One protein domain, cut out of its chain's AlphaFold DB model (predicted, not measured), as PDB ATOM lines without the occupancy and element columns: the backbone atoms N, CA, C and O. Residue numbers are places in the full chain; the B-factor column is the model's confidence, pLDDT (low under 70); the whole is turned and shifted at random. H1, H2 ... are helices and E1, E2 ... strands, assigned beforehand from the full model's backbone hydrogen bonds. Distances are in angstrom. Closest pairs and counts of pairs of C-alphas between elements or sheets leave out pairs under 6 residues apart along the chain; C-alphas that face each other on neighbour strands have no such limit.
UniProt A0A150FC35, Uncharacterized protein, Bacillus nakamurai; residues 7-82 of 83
ATOM      1  N   LYS A   7     161.643 141.245 181.660       96.50
ATOM      2  CA  LYS A   7     162.990 141.434 182.214       96.50
ATOM      3  C   LYS A   7     163.939 140.305 181.814       96.50
ATOM      4  O   LYS A   7     165.012 140.557 181.289       96.50
ATOM      5  N   THR A   8     163.514 139.060 182.027       96.19
ATOM      6  CA  THR A   8     164.329 137.881 181.707       96.19
ATOM      7  C   THR A   8     164.577 137.749 180.211       96.19
ATOM      8  O   THR A   8     165.652 137.317 179.814       96.19
ATOM      9  N   MET A   9     163.604 138.131 179.380       96.81
ATOM     10  CA  MET A   9     163.784 138.105 177.934       96.81
ATOM     11  C   MET A   9     164.834 139.124 177.484       96.81
ATOM     12  O   MET A   9     165.729 138.769 176.728       96.81
ATOM     13  N   LEU A  10     164.769 140.359 177.988       97.06
ATOM     14  CA  LEU A  10     165.775 141.375 177.677       97.06
ATOM     15  C   LEU A  10     167.159 140.969 178.188       97.06
ATOM     16  O   LEU A  10     168.102 141.028 177.411       97.06
ATOM     17  N   ALA A  11     167.262 140.464 179.423       96.69
ATOM     18  CA  ALA A  11     168.519 139.941 179.968       96.69
ATOM     19  C   ALA A  11     169.176 138.950 178.992       96.69
ATOM     20  O   ALA A  11     170.317 139.128 178.581       96.69
ATOM     21  N   MET A  12     168.415 137.959 178.518       95.69
ATOM     22  CA  MET A  12     168.917 136.955 177.578       95.69
ATOM     23  C   MET A  12     169.286 137.528 176.202       95.69
ATOM     24  O   MET A  12     170.268 137.086 175.616       95.69
ATOM     25  N   VAL A  13     168.526 138.502 175.689       96.06
ATOM     26  CA  VAL A  13     168.814 139.157 174.401       96.06
ATOM     27  C   VAL A  13     170.097 139.991 174.461       96.06
ATOM     28  O   VAL A  13     170.849 140.004 173.491       96.06
ATOM     29  N   PHE A  14     170.369 140.645 175.592       94.94
ATOM     30  CA  PHE A  14     171.564 141.473 175.789       94.94
ATOM     31  C   PHE A  14     172.766 140.709 176.365       94.94
ATOM     32  O   PHE A  14     173.843 141.284 176.497       94.94
ATOM     33  N   GLY A  15     172.617 139.416 176.677       95.00
ATOM     34  CA  GLY A  15     173.685 138.606 177.272       95.00
ATOM     35  C   GLY A  15     173.971 138.944 178.740       95.00
ATOM     36  O   GLY A  15     175.094 138.759 179.202       95.00
ATOM     37  N   TRP A  16     172.968 139.449 179.454       95.94
ATOM     38  CA  TRP A  16     173.021 139.884 180.850       95.94
ATOM     39  C   TRP A  16     172.197 138.974 181.762       95.94
ATOM     40  O   TRP A  16     171.477 138.077 181.303       95.94
ATOM     41  N   ASP A  17     172.265 139.221 183.068       95.31
ATOM     42  CA  ASP A  17     171.410 138.571 184.049       95.31
ATOM     43  C   ASP A  17     170.204 139.441 184.483       95.31
ATOM     44  O   ASP A  17     169.957 140.554 184.009       95.31
ATOM     45  N   ASN A  18     169.352 138.893 185.358       94.00
ATOM     46  CA  ASN A  18     168.163 139.605 185.846       94.00
ATOM     47  C   ASN A  18     168.479 140.727 186.855       94.00
ATOM     48  O   ASN A  18     167.564 141.507 187.158       94.00
ATOM     49  N   SER A  19     169.682 140.728 187.429       95.44
ATOM     50  CA  SER A  19     170.197 141.712 188.382       95.44
ATOM     51  C   SER A  19     170.684 142.938 187.617       95.44
ATOM     52  O   SER A  19     170.179 144.023 187.887       95.44
ATOM     53  N   ASP A  20     171.498 142.739 186.575       93.81
ATOM     54  CA  ASP A  20     171.933 143.783 185.635       93.81
ATOM     55  C   ASP A  20     170.716 144.549 185.091       93.81
ATOM     56  O   ASP A  20     170.597 145.770 185.189       93.81
ATOM     57  N   MET A  21     169.709 143.806 184.615       94.69
ATOM     58  CA  MET A  21     168.476 144.411 184.109       94.69
ATOM     59  C   MET A  21     167.677 145.160 185.181       94.69
ATOM     60  O   MET A  21     166.923 146.070 184.847       94.69
ATOM     61  N   ALA A  22     167.756 144.770 186.455       94.19
ATOM     62  CA  ALA A  22     167.034 145.474 187.514       94.19
ATOM     63  C   ALA A  22     167.614 146.875 187.757       94.19
ATOM     64  O   ALA A  22     166.859 147.803 188.052       94.19
ATOM     65  N   GLU A  23     168.925 147.044 187.583       95.38
ATOM     66  CA  GLU A  23     169.589 148.345 187.694       95.38
ATOM     67  C   GLU A  23     169.166 149.292 186.568       95.38
ATOM     68  O   GLU A  23     168.917 150.474 186.818       95.38
ATOM     69  N   CYS A  24     168.964 148.741 185.367       95.81
ATOM     70  CA  CYS A  24     168.486 149.451 184.183       95.81
ATOM     71  C   CYS A  24     166.989 149.790 184.201       95.81
ATOM     72  O   CYS A  24     166.506 150.411 183.259       95.81
ATOM     73  N   GLN A  25     166.201 149.365 185.194       96.12
ATOM     74  CA  GLN A  25     164.760 149.622 185.161       96.12
ATOM     75  C   GLN A  25     164.474 151.135 185.156       96.12
ATOM     76  O   GLN A  25     165.033 151.874 185.962       96.12
ATOM     77  N   TYR A  26     163.589 151.585 184.265       94.56
ATOM     78  CA  TYR A  26     163.136 152.974 184.175       94.56
ATOM     79  C   TYR A  26     162.467 153.415 185.488       94.56
ATOM     80  O   TYR A  26     161.592 152.715 186.003       94.56
ATOM     81  N   LYS A  27     162.883 154.572 186.025       92.62
ATOM     82  CA  LYS A  27     162.441 155.091 187.341       92.62
ATOM     83  C   LYS A  27     161.728 156.441 187.273       92.62
ATOM     84  O   LYS A  27     161.154 156.860 188.271       92.62
ATOM     85  N   SER A  28     161.735 157.111 186.122       89.12
ATOM     86  CA  SER A  28     161.268 158.499 185.982       89.12
ATOM     87  C   SER A  28     159.762 158.625 185.719       89.12
ATOM     88  O   SER A  28     159.327 159.603 185.126       89.12
ATOM     89  N   GLY A  29     158.963 157.618 186.076       88.44
ATOM     90  CA  GLY A  29     157.509 157.657 185.923       88.44
ATOM     91  C   GLY A  29     156.867 156.275 185.907       88.44
ATOM     92  O   GLY A  29     157.547 155.244 185.866       88.44
ATOM     93  N   ARG A  30     155.535 156.245 185.934       93.62
ATOM     94  CA  ARG A  30     154.764 154.999 185.932       93.62
ATOM     95  C   ARG A  30     154.482 154.496 184.518       93.62
ATOM     96  O   ARG A  30     153.906 155.194 183.684       93.62
ATOM     97  N   THR A  31     154.772 153.220 184.295       95.50
ATOM     98  CA  THR A  31     154.474 152.513 183.046       95.50
ATOM     99  C   THR A  31     153.478 151.379 183.263       95.50
ATOM    100  O   THR A  31     153.323 150.864 184.373       95.50
ATOM    101  N   ASP A  32     152.778 150.974 182.201       95.00
ATOM    102  CA  ASP A  32     151.837 149.840 182.242       95.00
ATOM    103  C   ASP A  32     152.539 148.480 182.390       95.00
ATOM    104  O   ASP A  32     151.946 147.502 182.846       95.00
ATOM    105  N   ARG A  33     153.816 148.426 182.013       94.69
ATOM    106  CA  ARG A  33     154.704 147.270 182.128       94.69
ATOM    107  C   ARG A  33     156.157 147.730 182.267       94.69
ATOM    108  O   ARG A  33     156.452 148.880 181.946       94.69
ATOM    109  N   PRO A  34     157.077 146.857 182.704       95.50
ATOM    110  CA  PRO A  34     158.477 147.230 182.878       95.50
ATOM    111  C   PRO A  34     159.120 147.781 181.597       95.50
ATOM    112  O   PRO A  34     159.017 147.166 180.532       95.50
ATOM    113  N   VAL A  35     159.801 148.917 181.742       97.38
ATOM    114  CA  VAL A  35     160.675 149.546 180.743       97.38
ATOM    115  C   VAL A  35     162.080 149.604 181.331       97.38
ATOM    116  O   VAL A  35     162.240 149.764 182.543       97.38
ATOM    117  N   PHE A  36     163.085 149.451 180.483       97.38
ATOM    118  CA  PHE A  36     164.494 149.423 180.856       97.38
ATOM    119  C   PHE A  36     165.264 150.438 180.021       97.38
ATOM    120  O   PHE A  36     164.962 150.606 178.846       97.38
ATOM    121  N   VAL A  37     166.233 151.113 180.626       96.94
ATOM    122  CA  VAL A  37     167.091 152.121 180.004       96.94
ATOM    123  C   VAL A  37     168.462 151.495 179.781       96.94
ATOM    124  O   VAL A  37     169.128 151.109 180.742       96.94
ATOM    125  N   ILE A  38     168.873 151.358 178.523       95.44
ATOM    126  CA  ILE A  38     170.147 150.746 178.128       95.44
ATOM    127  C   ILE A  38     170.800 151.663 177.100       95.44
ATOM    128  O   ILE A  38     170.246 151.858 176.022       95.44
ATOM    129  N   ASN A  39     171.985 152.195 177.415       93.25
ATOM    130  CA  ASN A  39     172.678 153.187 176.581       93.25
ATOM    131  C   ASN A  39     171.752 154.349 176.181       93.25
ATOM    132  O   ASN A  39     171.607 154.646 175.001       93.25
ATOM    133  N   GLU A  40     171.084 154.942 177.177       94.25
ATOM    134  CA  GLU A  40     170.103 156.035 177.045       94.25
ATOM    135  C   GLU A  40     168.790 155.657 176.342       94.25
ATOM    136  O   GLU A  40     167.770 156.263 176.630       94.25
ATOM    137  N   ASP A  41     168.752 154.604 175.530       97.19
ATOM    138  CA  ASP A  41     167.535 154.144 174.866       97.19
ATOM    139  C   ASP A  41     166.602 153.354 175.797       97.19
ATOM    140  O   ASP A  41     167.029 152.637 176.708       97.19
ATOM    141  N   TYR A  42     165.302 153.417 175.509       97.31
ATOM    142  CA  TYR A  42     164.273 152.669 176.224       97.31
ATOM    143  C   TYR A  42     164.004 151.329 175.551       97.31
ATOM    144  O   TYR A  42     163.861 151.243 174.332       97.31
ATOM    145  N   TYR A  43     163.835 150.286 176.356       98.25
ATOM    146  CA  TYR A  43     163.517 148.940 175.908       98.25
ATOM    147  C   TYR A  43     162.370 148.345 176.711       98.25
ATOM    148  O   TYR A  43     162.273 148.501 177.930       98.25
ATOM    149  N   CYS A  44     161.522 147.579 176.035       97.94
ATOM    150  CA  CYS A  44     160.601 146.670 176.700       97.94
ATOM    151  C   CYS A  44     160.470 145.367 175.907       97.94
ATOM    152  O   CYS A  44     160.682 145.326 174.695       97.94
ATOM    153  N   ALA A  45     160.111 144.287 176.600       98.06
ATOM    154  CA  ALA A  45     159.770 143.019 175.971       98.06
ATOM    155  C   ALA A  45     158.360 142.604 176.379       98.06
ATOM    156  O   ALA A  45     157.997 142.635 177.558       98.06
ATOM    157  N   VAL A  46     157.568 142.204 175.392       97.81
ATOM    158  CA  VAL A  46     156.157 141.833 175.550       97.81
ATOM    159  C   VAL A  46     155.882 140.519 174.834       97.81
ATOM    160  O   VAL A  46     156.675 140.089 173.998       97.81
ATOM    161  N   LYS A  47     154.773 139.849 175.145       97.00
ATOM    162  CA  LYS A  47     154.368 138.680 174.356       97.00
ATOM    163  C   LYS A  47     153.967 139.112 172.947       97.00
ATOM    164  O   LYS A  47     153.390 140.185 172.779       97.00
ATOM    165  N   ILE A  48     154.260 138.282 171.945       96.75
ATOM    166  CA  ILE A  48     153.842 138.550 170.560       96.75
ATOM    167  C   ILE A  48     152.324 138.792 170.519       96.75
ATOM    168  O   ILE A  48     151.558 138.111 171.200       96.75
ATOM    169  N   GLY A  49     151.905 139.804 169.755       95.44
ATOM    170  CA  GLY A  49     150.515 140.266 169.674       95.44
ATOM    171  C   GLY A  49     150.137 141.329 170.712       95.44
ATOM    172  O   GLY A  49     149.067 141.925 170.609       95.44
ATOM    173  N   GLN A  50     151.003 141.620 171.687       96.88
ATOM    174  CA  GLN A  50     150.803 142.725 172.624       96.88
ATOM    175  C   GLN A  50     151.484 144.004 172.133       96.88
ATOM    176  O   GLN A  50     152.568 143.973 171.551       96.88
ATOM    177  N   LYS A  51     150.861 145.146 172.433       96.69
ATOM    178  CA  LYS A  51     151.461 146.471 172.228       96.69
ATOM    179  C   LYS A  51     152.658 146.676 173.171       96.69
ATOM    180  O   LYS A  51     152.641 146.074 174.249       96.69
ATOM    181  N   PRO A  52     153.662 147.492 172.804       97.50
ATOM    182  CA  PRO A  52     154.763 147.862 173.695       97.50
ATOM    183  C   PRO A  52     154.285 148.658 174.918       97.50
ATOM    184  O   PRO A  52     153.098 148.957 175.062       97.50
ATOM    185  N   ALA A  53     155.216 148.946 175.827       96.81
ATOM    186  CA  ALA A  53     154.934 149.693 177.043       96.81
ATOM    187  C   ALA A  53     154.415 151.107 176.745       96.81
ATOM    188  O   ALA A  53     154.831 151.745 175.780       96.81
ATOM    189  N   LYS A  54     153.551 151.623 177.615       95.44
ATOM    190  CA  LYS A  54     153.143 153.031 177.609       95.44
ATOM    191  C   LYS A  54     153.430 153.681 178.953       95.44
ATOM    192  O   LYS A  54     153.354 153.027 179.996       95.44
ATOM    193  N   ASN A  55     153.726 154.971 178.910       94.19
ATOM    194  CA  ASN A  55     153.830 155.815 180.088       94.19
ATOM    195  C   ASN A  55     152.443 156.390 180.437       94.19
ATOM    196  O   ASN A  55     151.643 156.669 179.543       94.19
ATOM    197  N   TYR A  56     152.128 156.536 181.725       91.56
ATOM    198  CA  TYR A  56     150.857 157.124 182.180       91.56
ATOM    199  C   TYR A  56     150.921 158.637 182.434       91.56
ATOM    200  O   TYR A  56     149.888 159.256 182.664       91.56
ATOM    201  N   GLU A  57     152.111 159.222 182.390       88.00
ATOM    202  CA  GLU A  57     152.417 160.614 182.734       88.00
ATOM    203  C   GLU A  57     152.699 161.468 181.485       88.00
ATOM    204  O   GLU A  57     153.190 162.587 181.586       88.00
ATOM    205  N   GLY A  58     152.355 160.961 180.295       80.56
ATOM    206  CA  GLY A  58     152.355 161.739 179.051       80.56
ATOM    207  C   GLY A  58     153.631 161.658 178.210       80.56
ATOM    208  O   GLY A  58     153.707 162.335 177.190       80.56
ATOM    209  N   ILE A  59     154.610 160.824 178.579       85.56
ATOM    210  CA  ILE A  59     155.740 160.511 177.688       85.56
ATOM    211  C   ILE A  59     155.260 159.549 176.599       85.56
ATOM    212  O   ILE A  59     154.856 158.418 176.883       85.56
ATOM    213  N   GLU A  60     155.332 159.987 175.346       89.94
ATOM    214  CA  GLU A  60     155.089 159.126 174.194       89.94
ATOM    215  C   GLU A  60     156.408 158.560 173.673       89.94
ATOM    216  O   GLU A  60     157.356 159.289 173.388       89.94
ATOM    217  N   TRP A  61     156.457 157.236 173.553       94.94
ATOM    218  CA  TRP A  61     157.585 156.524 172.972       94.94
ATOM    219  C   TRP A  61     157.224 156.050 171.575       94.94
ATOM    220  O   TRP A  61     156.259 155.299 171.400       94.94
ATOM    221  N   ASP A  62     158.036 156.443 170.599       96.38
ATOM    222  CA  ASP A  62     157.977 155.869 169.262       96.38
ATOM    223  C   ASP A  62     158.760 154.551 169.244       96.38
ATOM    224  O   ASP A  62     159.994 154.519 169.220       96.38
ATOM    225  N   TRP A  63     158.026 153.447 169.370       97.94
ATOM    226  CA  TRP A  63     158.601 152.116 169.513       97.94
ATOM    227  C   TRP A  63     158.938 151.492 168.157       97.94
ATOM    228  O   TRP A  63     158.057 151.091 167.398       97.94
ATOM    229  N   GLY A  64     160.227 151.276 167.917       98.19
ATOM    230  CA  GLY A  64     160.748 150.423 166.855       98.19
ATOM    231  C   GLY A  64     160.840 148.958 167.283       98.19
ATOM    232  O   GLY A  64     161.273 148.632 168.394       98.19
ATOM    233  N   LYS A  65     160.448 148.046 166.388       97.56
ATOM    234  CA  LYS A  65     160.632 146.602 166.578       97.56
ATOM    235  C   LYS A  65     162.130 146.273 166.549       97.56
ATOM    236  O   LYS A  65     162.816 146.650 165.605       97.56
ATOM    237  N   VAL A  66     162.625 145.540 167.544       97.56
ATOM    238  CA  VAL A  66     163.980 144.969 167.515       97.56
ATOM    239  C   VAL A  66     163.892 143.542 166.989       97.56
ATOM    240  O   VAL A  66     163.130 142.727 167.518       97.56
ATOM    241  N   GLU A  67     164.662 143.237 165.947       96.12
ATOM    242  CA  GLU A  67     164.760 141.879 165.417       96.12
ATOM    243  C   GLU A  67     165.573 141.000 166.370       96.12
ATOM    244  O   GLU A  67     166.722 141.286 166.696       96.12
ATOM    245  N   SER A  68     164.951 139.924 166.849       96.25
ATOM    246  CA  SER A  68     165.602 138.937 167.707       96.25
ATOM    247  C   SER A  68     164.936 137.584 167.506       96.25
ATOM    248  O   SER A  68     163.880 137.305 168.076       96.25
ATOM    249  N   SER A  69     165.584 136.721 166.722       95.69
ATOM    250  CA  SER A  69     165.113 135.356 166.467       95.69
ATOM    251  C   SER A  69     164.934 134.559 167.762       95.69
ATOM    252  O   SER A  69     163.976 133.803 167.894       95.69
ATOM    253  N   PHE A  70     165.805 134.786 168.750       95.62
ATOM    254  CA  PHE A  70     165.695 134.188 170.077       95.62
ATOM    255  C   PHE A  70     164.439 134.649 170.829       95.62
ATOM    256  O   PHE A  70     163.720 133.821 171.395       95.62
ATOM    257  N   ALA A  71     164.147 135.953 170.862       96.69
ATOM    258  CA  ALA A  71     162.947 136.438 171.539       96.69
ATOM    259  C   ALA A  71     161.683 135.906 170.853       96.69
ATOM    260  O   ALA A  71     160.787 135.374 171.521       96.69
ATOM    261  N   GLU A  72     161.660 135.965 169.523       97.31
ATOM    262  CA  GLU A  72     160.535 135.526 168.702       97.31
ATOM    263  C   GLU A  72     160.273 134.022 168.853       97.31
ATOM    264  O   GLU A  72     159.130 133.625 169.096       97.31
ATOM    265  N   SER A  73     161.318 133.182 168.855       96.19
ATOM    266  CA  SER A  73     161.183 131.733 169.076       96.19
ATOM    267  C   SER A  73     160.650 131.382 170.469       96.19
ATOM    268  O   SER A  73     160.111 130.298 170.678       96.19
ATOM    269  N   ASN A  74     160.782 132.292 171.440       95.62
ATOM    270  CA  ASN A  74     160.235 132.154 172.793       95.62
ATOM    271  C   ASN A  74     158.854 132.829 172.958       95.62
ATOM    272  O   ASN A  74     158.315 132.906 174.075       95.62
ATOM    273  N   GLY A  75     158.265 133.323 171.865       96.56
ATOM    274  CA  GLY A  75     156.960 133.982 171.839       96.56
ATOM    275  C   GLY A  75     156.974 135.404 172.404       96.56
ATOM    276  O   GLY A  75     155.969 135.844 172.973       96.56
ATOM    277  N   TRP A  76     158.105 136.102 172.310       97.88
ATOM    278  CA  TRP A  76     158.283 137.478 172.770       97.88
ATOM    279  C   TRP A  76     158.671 138.418 171.630       97.88
ATOM    280  O   TRP A  76     159.298 138.017 170.660       97.88
ATOM    281  N   GLN A  77     158.320 139.689 171.798       98.06
ATOM    282  CA  GLN A  77     158.734 140.797 170.955       98.06
ATOM    283  C   GLN A  77     159.510 141.810 171.791       98.06
ATOM    284  O   GLN A  77     159.011 142.260 172.828       98.06
ATOM    285  N   VAL A  78     160.695 142.192 171.319       98.31
ATOM    286  CA  VAL A  78     161.486 143.294 171.880       98.31
ATOM    287  C   VAL A  78     161.190 144.578 171.111       98.31
ATOM    288  O   VAL A  78     161.075 144.568 169.882       98.31
ATOM    289  N   TRP A  79     161.065 145.671 171.851       98.50
ATOM    290  CA  TRP A  79     160.837 147.013 171.333       98.50
ATOM    291  C   TRP A  79     161.894 147.963 171.878       98.50
ATOM    292  O   TRP A  79     162.321 147.814 173.026       98.50
ATOM    293  N   LYS A  80     162.270 148.942 171.058       98.38
ATOM    294  CA  LYS A  80     163.213 150.011 171.376       98.38
ATOM    295  C   LYS A  80     162.582 151.365 171.068       98.38
ATOM    296  O   LYS A  80     161.987 151.510 170.008       98.38
ATOM    297  N   ALA A  81     162.737 152.342 171.946       97.69
ATOM    298  CA  ALA A  81     162.422 153.741 171.675       97.69
ATOM    299  C   ALA A  81     163.630 154.608 172.030       97.69
ATOM    300  O   ALA A  81     164.447 154.221 172.869       97.69
ATOM    301  N   LYS A  82     163.754 155.762 171.373       95.19
ATOM    302  CA  LYS A  82     164.871 156.676 171.613       95.19
ATOM    303  C   LYS A  82     164.765 157.323 172.999       95.19
ATOM    304  O   LYS A  82     163.668 157.734 173.380       95.19
TER     305      LYS A  82
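This is residues 7 to 82 of the 83 residues of an uncharacterized protein of Bacillus nakamurai (UniProt A0A150FC35). A small, twisted antiparallel sheet of four strands has the short helix H1 packed slantwise over one face and the still shorter H3 beside the strands at one end. Its two long inner strands, E2 and E4, run side by side through the middle, the short E1 and E3 are at the edges, and the loops round residues 28 and 57 lie at the end away from H3. The printed part has 76 residues, with three named helices and four named strands in the order H1 H2 E1 E2 E3 H3 E4; the sheet's order is E1 - E2 - E4 - E3. The class is mixed, helices and strands, with 36 residues, under half, in named elements. The whole is compact, with a radius of gyration of the C-alphas of 11.6 A, and rounded, with spans of 33 by 27 by 18 A.

H1, residues 7 to 14, begins at C-alpha 7 (162.990, 141.434, 182.214) and is 10.7 A long. H2 is residues 20 to 23, 5.5 A. E1, residues 36 to 38, and E3, residues 64 to 66, are each 6.4 A long. E2, residues 41 to 47, is the longest strand by residues, 20.3 A, and begins at C-alpha 41 (167.535, 154.144, 174.866). H3 is residues 69 to 73, 5.9 A. E4, residues 76 to 81, is 16.8 A long and ends at C-alpha 81 (162.422, 153.741, 171.675).

H1 is on the sheet over E2, at a height over the sheet of 8.2 A, and runs slantwise to the strands, at 56 degrees to E2 on the local plane; their closest C-alphas are those of Leu 10 and Ala 45, 6.5 A. H1 touches H2, the closest C-alphas being those of Ala 11 and Met 21, 6.1 A. H2 only grazes the sheet, with residues 21 to 23. E1 and E2 form a hairpin, antiparallel at 134 degrees, with N 36 and O 43 at 2.8 A. E2 and E4 are antiparallel at 157 degrees, with N 46 and O 77 at 2.9 A. E4 and E3 are antiparallel at 133 degrees, with N 64 and O 80 at 2.7 A. H3 is on the same face as H1, over none of the strands, at a height of 4.0 A, only just above the sheet's level. H1 and H3 only just touch, with 3 pairs of C-alphas within 8 A; the closest are those of Met 9 and Ala 71, 6.7 A. H2 and H3 are apart. In H1 and H3 every O i to N i+4 pair is within hydrogen-bond range; H2 is too short for such a pair.

The C-alphas farthest apart are those of Glu 57 and Ser 73, 33.1 A. From edge to edge of the sheet the strands' lines turn by 103 degrees. The links H2 to E1, 12 residues, and E2 to E3, 16 residues, are long. The printed part has no cut, its mean pLDDT is 95.4, and no printed residue is under 70.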